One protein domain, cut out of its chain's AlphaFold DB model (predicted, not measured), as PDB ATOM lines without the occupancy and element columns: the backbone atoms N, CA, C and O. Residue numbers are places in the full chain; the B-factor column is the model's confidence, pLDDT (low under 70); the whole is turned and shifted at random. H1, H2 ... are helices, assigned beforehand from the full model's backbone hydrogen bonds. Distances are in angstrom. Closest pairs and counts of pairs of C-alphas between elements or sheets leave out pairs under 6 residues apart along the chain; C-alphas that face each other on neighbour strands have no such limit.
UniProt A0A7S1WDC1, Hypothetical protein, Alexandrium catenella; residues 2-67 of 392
ATOM      1  N   GLU A   2     170.328 204.606 303.442       86.94
ATOM      2  CA  GLU A   2     169.147 205.272 302.895       86.94
ATOM      3  C   GLU A   2     169.428 206.775 302.713       86.94
ATOM      4  O   GLU A   2     170.212 207.350 303.479       86.94
ATOM      5  N   PRO A   3     168.836 207.425 301.694       88.00
ATOM      6  CA  PRO A   3     169.107 208.830 301.401       88.00
ATOM      7  C   PRO A   3     168.657 209.757 302.538       88.00
ATOM      8  O   PRO A   3     169.309 210.767 302.784       88.00
ATOM      9  N   GLU A   4     167.607 209.392 303.276       91.75
ATOM     10  CA  GLU A   4     167.110 210.157 304.426       91.75
ATOM     11  C   GLU A   4     168.105 210.151 305.595       91.75
ATOM     12  O   GLU A   4     168.382 211.200 306.175       91.75
ATOM     13  N   SER A   5     168.728 209.005 305.900       89.56
ATOM     14  CA  SER A   5     169.763 208.919 306.941       89.56
ATOM     15  C   SER A   5     171.012 209.721 306.564       89.56
ATOM     16  O   SER A   5     171.617 210.361 307.421       89.56
ATOM     17  N   LEU A   6     171.392 209.722 305.281       89.25
ATOM     18  CA  LEU A   6     172.498 210.543 304.777       89.25
ATOM     19  C   LEU A   6     172.169 212.040 304.834       89.25
ATOM     20  O   LEU A   6     173.022 212.832 305.230       89.25
ATOM     21  N   ALA A   7     170.935 212.422 304.496       91.88
ATOM     22  CA  ALA A   7     170.465 213.797 304.629       91.88
ATOM     23  C   ALA A   7     170.480 214.250 306.096       91.88
ATOM     24  O   ALA A   7     170.970 215.339 306.377       91.88
ATOM     25  N   PHE A   8     170.031 213.413 307.038       92.62
ATOM     26  CA  PHE A   8     170.152 213.693 308.472       92.62
ATOM     27  C   PHE A   8     171.618 213.887 308.889       92.62
ATOM     28  O   PHE A   8     171.946 214.914 309.477       92.62
ATOM     29  N   LEU A   9     172.508 212.952 308.530       92.94
ATOM     30  CA  LEU A   9     173.930 213.019 308.886       92.94
ATOM     31  C   LEU A   9     174.588 214.322 308.398       92.94
ATOM     32  O   LEU A   9     175.342 214.938 309.143       92.94
ATOM     33  N   ALA A  10     174.262 214.770 307.182       91.50
ATOM     34  CA  ALA A  10     174.818 215.987 306.592       91.50
ATOM     35  C   ALA A  10     174.472 217.283 307.356       91.50
ATOM     36  O   ALA A  10     175.177 218.275 307.193       91.50
ATOM     37  N   HIS A  11     173.419 217.284 308.182       92.38
ATOM     38  CA  HIS A  11     173.002 218.442 308.988       92.38
ATOM     39  C   HIS A  11     173.492 218.390 310.446       92.38
ATOM     40  O   HIS A  11     173.269 219.343 311.191       92.38
ATOM     41  N   VAL A  12     174.122 217.294 310.880       93.44
ATOM     42  CA  VAL A  12     174.627 217.139 312.253       93.44
ATOM     43  C   VAL A  12     176.087 217.584 312.332       93.44
ATOM     44  O   VAL A  12     176.890 217.230 311.473       93.44
ATOM     45  N   GLU A  13     176.436 218.324 313.387       86.81
ATOM     46  CA  GLU A  13     177.810 218.770 313.670       86.81
ATOM     47  C   GLU A  13     178.723 217.573 314.019       86.81
ATOM     48  O   GLU A  13     179.769 217.368 313.408       86.81
ATOM     49  N   GLU A  14     178.282 216.708 314.936       88.62
ATOM     50  CA  GLU A  14     179.042 215.558 315.455       88.62
ATOM     51  C   GLU A  14     178.802 214.255 314.663       88.62
ATOM     52  O   GLU A  14     178.391 213.218 315.195       88.62
ATOM     53  N   GLN A  15     179.063 214.294 313.352       91.56
ATOM     54  CA  GLN A  15     178.794 213.183 312.420       91.56
ATOM     55  C   GLN A  15     179.458 211.859 312.841       91.56
ATOM     56  O   GLN A  15     178.847 210.792 312.752       91.56
ATOM     57  N   CYS A  16     180.698 211.917 313.334       90.94
ATOM     58  CA  CYS A  16     181.452 210.741 313.776       90.94
ATOM     59  C   CYS A  16     180.787 210.016 314.956       90.94
ATOM     60  O   CYS A  16     180.797 208.785 315.000       90.94
ATOM     61  N   GLU A  17     180.185 210.752 315.893       92.00
ATOM     62  CA  GLU A  17     179.523 210.162 317.063       92.00
ATOM     63  C   GLU A  17     178.218 209.465 316.665       92.00
ATOM     64  O   GLU A  17     177.959 208.339 317.097       92.00
ATOM     65  N   VAL A  18     177.449 210.076 315.754       93.81
ATOM     66  CA  VAL A  18     176.245 209.469 315.164       93.81
ATOM     67  C   VAL A  18     176.585 208.172 314.424       93.81
ATOM     68  O   VAL A  18     175.924 207.156 314.639       93.81
ATOM     69  N   LEU A  19     177.645 208.166 313.607       93.69
ATOM     70  CA  LEU A  19     178.095 206.960 312.900       93.69
ATOM     71  C   LEU A  19     178.513 205.845 313.867       93.69
ATOM     72  O   LEU A  19     178.144 204.688 313.659       93.69
ATOM     73  N   VAL A  20     179.246 206.169 314.938       94.12
ATOM     74  CA  VAL A  20     179.618 205.187 315.970       94.12
ATOM     75  C   VAL A  20     178.384 204.641 316.685       94.12
ATOM     76  O   VAL A  20     178.280 203.425 316.848       94.12
ATOM     77  N   HIS A  21     177.415 205.490 317.036       93.88
ATOM     78  CA  HIS A  21     176.158 205.049 317.639       93.88
ATOM     79  C   HIS A  21     175.360 204.116 316.710       93.88
ATOM     80  O   HIS A  21     174.885 203.066 317.147       93.88
ATOM     81  N   TRP A  22     175.255 204.443 315.418       94.94
ATOM     82  CA  TRP A  22     174.587 203.591 314.430       94.94
ATOM     83  C   TRP A  22     175.300 202.248 314.238       94.94
ATOM     84  O   TRP A  22     174.631 201.217 314.188       94.94
ATOM     85  N   MET A  23     176.637 202.224 314.207       94.44
ATOM     86  CA  MET A  23     177.401 200.971 314.168       94.44
ATOM     87  C   MET A  23     177.167 200.119 315.422       94.44
ATOM     88  O   MET A  23     176.921 198.919 315.305       94.44
ATOM     89  N   GLN A  24     177.179 200.722 316.616       94.75
ATOM     90  CA  GLN A  24     176.882 200.015 317.866       94.75
ATOM     91  C   GLN A  24     175.474 199.410 317.856       94.75
ATOM     92  O   GLN A  24     175.299 198.248 318.220       94.75
ATOM     93  N   ARG A  25     174.477 200.175 317.397       94.88
ATOM     94  CA  ARG A  25     173.089 199.715 317.310       94.88
ATOM     95  C   ARG A  25     172.912 198.594 316.286       94.88
ATOM     96  O   ARG A  25     172.302 197.585 316.614       94.88
ATOM     97  N   HIS A  26     173.541 198.704 315.117       94.00
ATOM     98  CA  HIS A  26     173.517 197.655 314.097       94.00
ATOM     99  C   HIS A  26     174.118 196.326 314.593       94.00
ATOM    100  O   HIS A  26     173.597 195.258 314.278       94.00
ATOM    101  N   ILE A  27     175.167 196.376 315.423       94.00
ATOM    102  CA  ILE A  27     175.736 195.185 316.077       94.00
ATOM    103  C   ILE A  27     174.728 194.549 317.055       94.00
ATOM    104  O   ILE A  27     174.613 193.325 317.100       94.00
ATOM    105  N   ILE A  28     173.980 195.358 317.816       93.88
ATOM    106  CA  ILE A  28     172.928 194.875 318.731       93.88
ATOM    107  C   ILE A  28     171.765 194.253 317.945       93.88
ATOM    108  O   ILE A  28     171.296 193.173 318.299       93.88
ATOM    109  N   ASP A  29     171.339 194.876 316.847       95.12
ATOM    110  CA  ASP A  29     170.298 194.326 315.977       95.12
ATOM    111  C   ASP A  29     170.762 193.009 315.321       95.12
ATOM    112  O   ASP A  29     169.988 192.058 315.221       95.12
ATOM    113  N   GLY A  30     172.040 192.894 314.945       93.00
ATOM    114  CA  GLY A  30     172.643 191.648 314.456       93.00
ATOM    115  C   GLY A  30     172.723 190.530 315.506       93.00
ATOM    116  O   GLY A  30     172.618 189.356 315.152       93.00
ATOM    117  N   LEU A  31     172.861 190.871 316.793       92.62
ATOM    118  CA  LEU A  31     172.766 189.914 317.901       92.62
ATOM    119  C   LEU A  31     171.318 189.437 318.101       92.62
ATOM    120  O   LEU A  31     171.076 188.236 318.178       92.62
ATOM    121  N   ASN A  32     170.358 190.367 318.146       92.75
ATOM    122  CA  ASN A  32     168.938 190.066 318.365       92.75
ATOM    123  C   ASN A  32     168.323 189.217 317.239       92.75
ATOM    124  O   ASN A  32     167.429 188.420 317.495       92.75
ATOM    125  N   ASN A  33     168.804 189.384 316.004       94.75
ATOM    126  CA  ASN A  33     168.383 188.603 314.836       94.75
ATOM    127  C   ASN A  33     169.202 187.307 314.634       94.75
ATOM    128  O   ASN A  33     169.166 186.734 313.549       94.75
ATOM    129  N   GLU A  34     169.985 186.878 315.632       91.50
ATOM    130  CA  GLU A  34     170.833 185.670 315.609       91.50
ATOM    131  C   GLU A  34     171.869 185.606 314.461       91.50
ATOM    132  O   GLU A  34     172.466 184.563 314.200       91.50
ATOM    133  N   VAL A  35     172.164 186.735 313.805       91.69
ATOM    134  CA  VAL A  35     173.223 186.839 312.782       91.69
ATOM    135  C   VAL A  35     174.611 186.753 313.430       91.69
ATOM    136  O   VAL A  35     175.549 186.213 312.846       91.69
ATOM    137  N   VAL A  36     174.748 187.269 314.657       86.88
ATOM    138  CA  VAL A  36     175.997 187.284 315.433       86.88
ATOM    139  C   VAL A  36     175.884 186.330 316.626       86.88
ATOM    140  O   VAL A  36     175.653 186.745 317.760       86.88
ATOM    141  N   ILE A  37     176.071 185.031 316.381       89.12
ATOM    142  CA  ILE A  37     176.009 183.979 317.415       89.12
ATOM    143  C   ILE A  37     177.329 183.938 318.208       89.12
ATOM    144  O   ILE A  37     178.165 183.052 318.029       89.12
ATOM    145  N   VAL A  38     177.556 184.942 319.061       90.81
ATOM    146  CA  VAL A  38     178.823 185.124 319.790       90.81
ATOM    147  C   VAL A  38     178.568 185.445 321.274       90.81
ATOM    148  O   VAL A  38     177.749 186.314 321.572       90.81
ATOM    149  N   PRO A  39     179.282 184.812 322.232       90.69
ATOM    150  CA  PRO A  39     179.139 185.105 323.658       90.69
ATOM    151  C   PRO A  39     179.320 186.596 324.027       90.69
ATOM    152  O   PRO A  39     180.267 187.234 323.545       90.69
ATOM    153  N   PRO A  40     178.518 187.145 324.968       87.62
ATOM    154  CA  PRO A  40     178.575 188.558 325.368       87.62
ATOM    155  C   PRO A  40     179.960 189.121 325.755       87.62
ATOM    156  O   PRO A  40     180.222 190.286 325.440       87.62
ATOM    157  N   PRO A  41     180.890 188.360 326.380       90.44
ATOM    158  CA  PRO A  41     182.234 188.869 326.680       90.44
ATOM    159  C   PRO A  41     183.061 189.229 325.437       90.44
ATOM    160  O   PRO A  41     183.855 190.167 325.479       90.44
ATOM    161  N   ILE A  42     182.870 188.520 324.319       90.81
ATOM    162  CA  ILE A  42     183.583 188.795 323.061       90.81
ATOM    163  C   ILE A  42     182.961 190.016 322.376       90.81
ATOM    164  O   ILE A  42     183.687 190.904 321.931       90.81
ATOM    165  N   LEU A  43     181.628 190.112 322.365       91.19
ATOM    166  CA  LEU A  43     180.914 191.267 321.816       91.19
ATOM    167  C   LEU A  43     181.280 192.566 322.554       91.19
ATOM    168  O   LEU A  43     181.531 193.598 321.933       91.19
ATOM    169  N   SER A  44     181.418 192.482 323.880       93.50
ATOM    170  CA  SER A  44     181.876 193.589 324.730       93.50
ATOM    171  C   SER A  44     183.240 194.134 324.291       93.50
ATOM    172  O   SER A  44     183.465 195.343 324.348       93.50
ATOM    173  N   ARG A  45     184.145 193.274 323.799       94.19
ATOM    174  CA  ARG A  45     185.452 193.701 323.281       94.19
ATOM    175  C   ARG A  45     185.322 194.526 322.000       94.19
ATOM    176  O   ARG A  45     186.026 195.519 321.865       94.19
ATOM    177  N   VAL A  46     184.400 194.181 321.097       93.44
ATOM    178  CA  VAL A  46     184.155 194.956 319.863       93.44
ATOM    179  C   VAL A  46     183.717 196.386 320.202       93.44
ATOM    180  O   VAL A  46     184.278 197.344 319.671       93.44
ATOM    181  N   PHE A  47     182.793 196.551 321.155       94.12
ATOM    182  CA  PHE A  47     182.365 197.876 321.622       94.12
ATOM    183  C   PHE A  47     183.487 198.672 322.311       94.12
ATOM    184  O   PHE A  47     183.544 199.897 322.169       94.12
ATOM    185  N   GLN A  48     184.401 197.996 323.018       94.62
ATOM    186  CA  GLN A  48     185.581 198.627 323.620       94.62
ATOM    187  C   GLN A  48     186.563 199.138 322.559       94.62
ATOM    188  O   GLN A  48     186.978 200.292 322.644       94.62
ATOM    189  N   GLU A  49     186.914 198.331 321.551       94.56
ATOM    190  CA  GLU A  49     187.819 198.781 320.482       94.56
ATOM    191  C   GLU A  49     187.192 199.916 319.651       94.56
ATOM    192  O   GLU A  49     187.872 200.890 319.330       94.56
ATOM    193  N   LEU A  50     185.879 199.864 319.389       94.25
ATOM    194  CA  LEU A  50     185.159 200.940 318.702       94.25
ATOM    195  C   LEU A  50     185.169 202.253 319.509       94.25
ATOM    196  O   LEU A  50     185.458 203.317 318.961       94.25
ATOM    197  N   SER A  51     184.928 202.178 320.822       93.56
ATOM    198  CA  SER A  51     185.000 203.344 321.719       93.56
ATOM    199  C   SER A  51     186.416 203.925 321.810       93.56
ATOM    200  O   SER A  51     186.580 205.144 321.808       93.56
ATOM    201  N   ARG A  52     187.460 203.080 321.826       94.69
ATOM    202  CA  ARG A  52     188.864 203.531 321.744       94.69
ATOM    203  C   ARG A  52     189.153 204.248 320.424       94.69
ATOM    204  O   ARG A  52     189.831 205.272 320.431       94.69
ATOM    205  N   GLY A  53     188.608 203.748 319.312       92.88
ATOM    206  CA  GLY A  53     188.678 204.407 318.007       92.88
ATOM    207  C   GLY A  53     188.100 205.825 318.036       92.88
ATOM    208  O   GLY A  53     188.765 206.761 317.592       92.88
ATOM    209  N   LEU A  54     186.916 206.005 318.635       93.44
ATOM    210  CA  LEU A  54     186.288 207.322 318.784       93.44
ATOM    211  C   LEU A  54     187.112 208.272 319.671       93.44
ATOM    212  O   LEU A  54     187.318 209.425 319.303       93.44
ATOM    213  N   VAL A  55     187.645 207.790 320.801       93.75
ATOM    214  CA  VAL A  55     188.531 208.591 321.670       93.75
ATOM    215  C   VAL A  55     189.783 209.050 320.916       93.75
ATOM    216  O   VAL A  55     190.192 210.202 321.055       93.75
ATOM    217  N   ASN A  56     190.370 208.192 320.078       93.38
ATOM    218  CA  ASN A  56     191.517 208.562 319.251       93.38
ATOM    219  C   ASN A  56     191.149 209.618 318.196       93.38
ATOM    220  O   ASN A  56     191.900 210.577 318.032       93.38
ATOM    221  N   ALA A  57     189.988 209.503 317.544       91.62
ATOM    222  CA  ALA A  57     189.495 210.520 316.612       91.62
ATOM    223  C   ALA A  57     189.279 211.881 317.305       91.62
ATOM    224  O   ALA A  57     189.768 212.901 316.820       91.62
ATOM    225  N   GLN A  58     188.649 211.898 318.485       92.25
ATOM    226  CA  GLN A  58     188.477 213.121 319.280       92.25
ATOM    227  C   GLN A  58     189.818 213.688 319.792       92.25
ATOM    228  O   GLN A  58     189.967 214.898 319.942       92.25
ATOM    229  N   ASN A  59     190.834 212.853 320.039       93.31
ATOM    230  CA  ASN A  59     192.178 213.332 320.387       93.31
ATOM    231  C   ASN A  59     192.910 213.961 319.190       93.31
ATOM    232  O   ASN A  59     193.581 214.971 319.373       93.31
ATOM    233  N   VAL A  60     192.743 213.420 317.979       91.75
ATOM    234  CA  VAL A  60     193.248 214.040 316.739       91.75
ATOM    235  C   VAL A  60     192.549 215.376 316.480       91.75
ATOM    236  O   VAL A  60     193.218 216.365 316.196       91.75
ATOM    237  N   ARG A  61     191.227 215.444 316.675       90.44
ATOM    238  CA  ARG A  61     190.457 216.689 316.556       90.44
ATOM    239  C   ARG A  61     190.976 217.794 317.479       90.44
ATOM    240  O   ARG A  61     191.161 218.910 317.017       90.44
ATOM    241  N   LYS A  62     191.311 217.487 318.739       90.88
ATOM    242  CA  LYS A  62     191.931 218.468 319.657       90.88
ATOM    243  C   LYS A  62     193.244 219.043 319.119       90.88
ATOM    244  O   LYS A  62     193.517 220.206 319.367       90.88
ATOM    245  N   ILE A  63     194.047 218.252 318.406       90.88
ATOM    246  CA  ILE A  63     195.299 218.730 317.793       90.88
ATOM    247  C   ILE A  63     194.993 219.673 316.618       90.88
ATOM    248  O   ILE A  63     195.702 220.651 316.434       90.88
ATOM    249  N   ALA A  64     193.928 219.410 315.853       89.19
ATOM    250  CA  ALA A  64     193.511 220.259 314.735       89.19
ATOM    251  C   ALA A  64     192.779 221.552 315.167       89.19
ATOM    252  O   ALA A  64     192.916 222.580 314.511       89.19
ATOM    253  N   GLU A  65     191.989 221.507 316.245       88.06
ATOM    254  CA  GLU A  65     191.110 222.609 316.675       88.06
ATOM    255  C   GLU A  65     191.701 223.523 317.757       88.06
ATOM    256  O   GLU A  65     191.161 224.605 317.990       88.06
ATOM    257  N   VAL A  66     192.772 223.113 318.446       89.81
ATOM    258  CA  VAL A  66     193.442 223.938 319.465       89.81
ATOM    259  C   VAL A  66     194.662 224.616 318.830       89.81
ATOM    260  O   VAL A  66     195.734 224.011 318.806       89.81
ATOM    261  N   PRO A  67     194.537 225.858 318.315       85.38
ATOM    262  CA  PRO A  67     195.664 226.570 317.719       85.38
ATOM    263  C   PRO A  67     196.725 226.900 318.771       85.38
ATOM    264  O   PRO A  67     196.419 227.037 319.965       85.38
TER     265      PRO A  67
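What this domain is: This is residues 2 to 67 of the 392 residues of the protein "Hypothetical protein" of Alexandrium catenella (UniProt A0A7S1WDC1). The long helix H3 and H2 lie side by side as a helical hairpin, and the short H1 folds back slantwise beyond H2, away from H3. Residues 59 to 67 stick out at the far end of H3. The 66 printed residues hold three named helices, H1, H2, H3 in chain order, and no named strand: all helix. The whole is loose and flat, with a radius of gyration of the C-alphas of 14.8 A and spans of 46 by 30 by 8 A.

How they stand to each other: H3, residues 40 to 65, touches H2, residues 15 to 32, through residues 47 to 54 of H3 and 16 to 24 of H2 alone. Their closest C-alphas, of Gln 24 and Phe 47, are 7.0 A apart. This hairpin has a shallow tilt of 5 degrees, opposite ways. H1, residues 3 to 10, is close to H2 but not clearly touching; their closest C-alphas, of Leu 9 and Gln 15, are 6.0 A apart. They stand at a steep tilt of 43 degrees, opposite ways. H1 and H3 are apart. Every O i to N i+4 pair is within hydrogen-bond range in H1 and H2, and 21 of 22 in H3.

Where its parts are: H3 measures 37.3 A, from C-alpha 40 to C-alpha 65 at (191.110, 222.609, 316.675). H2 measures 25.8 A and H1 10.5 A, from C-alpha 3 at (169.107, 208.830, 301.401).

The domain as a whole: The C-alphas farthest apart, of Glu 34 and Pro 67, are 47.9 A apart. The printed part has no cut; the link H1 to H2 is tight, H2 to H3 short. No printed residue is under pLDDT 70.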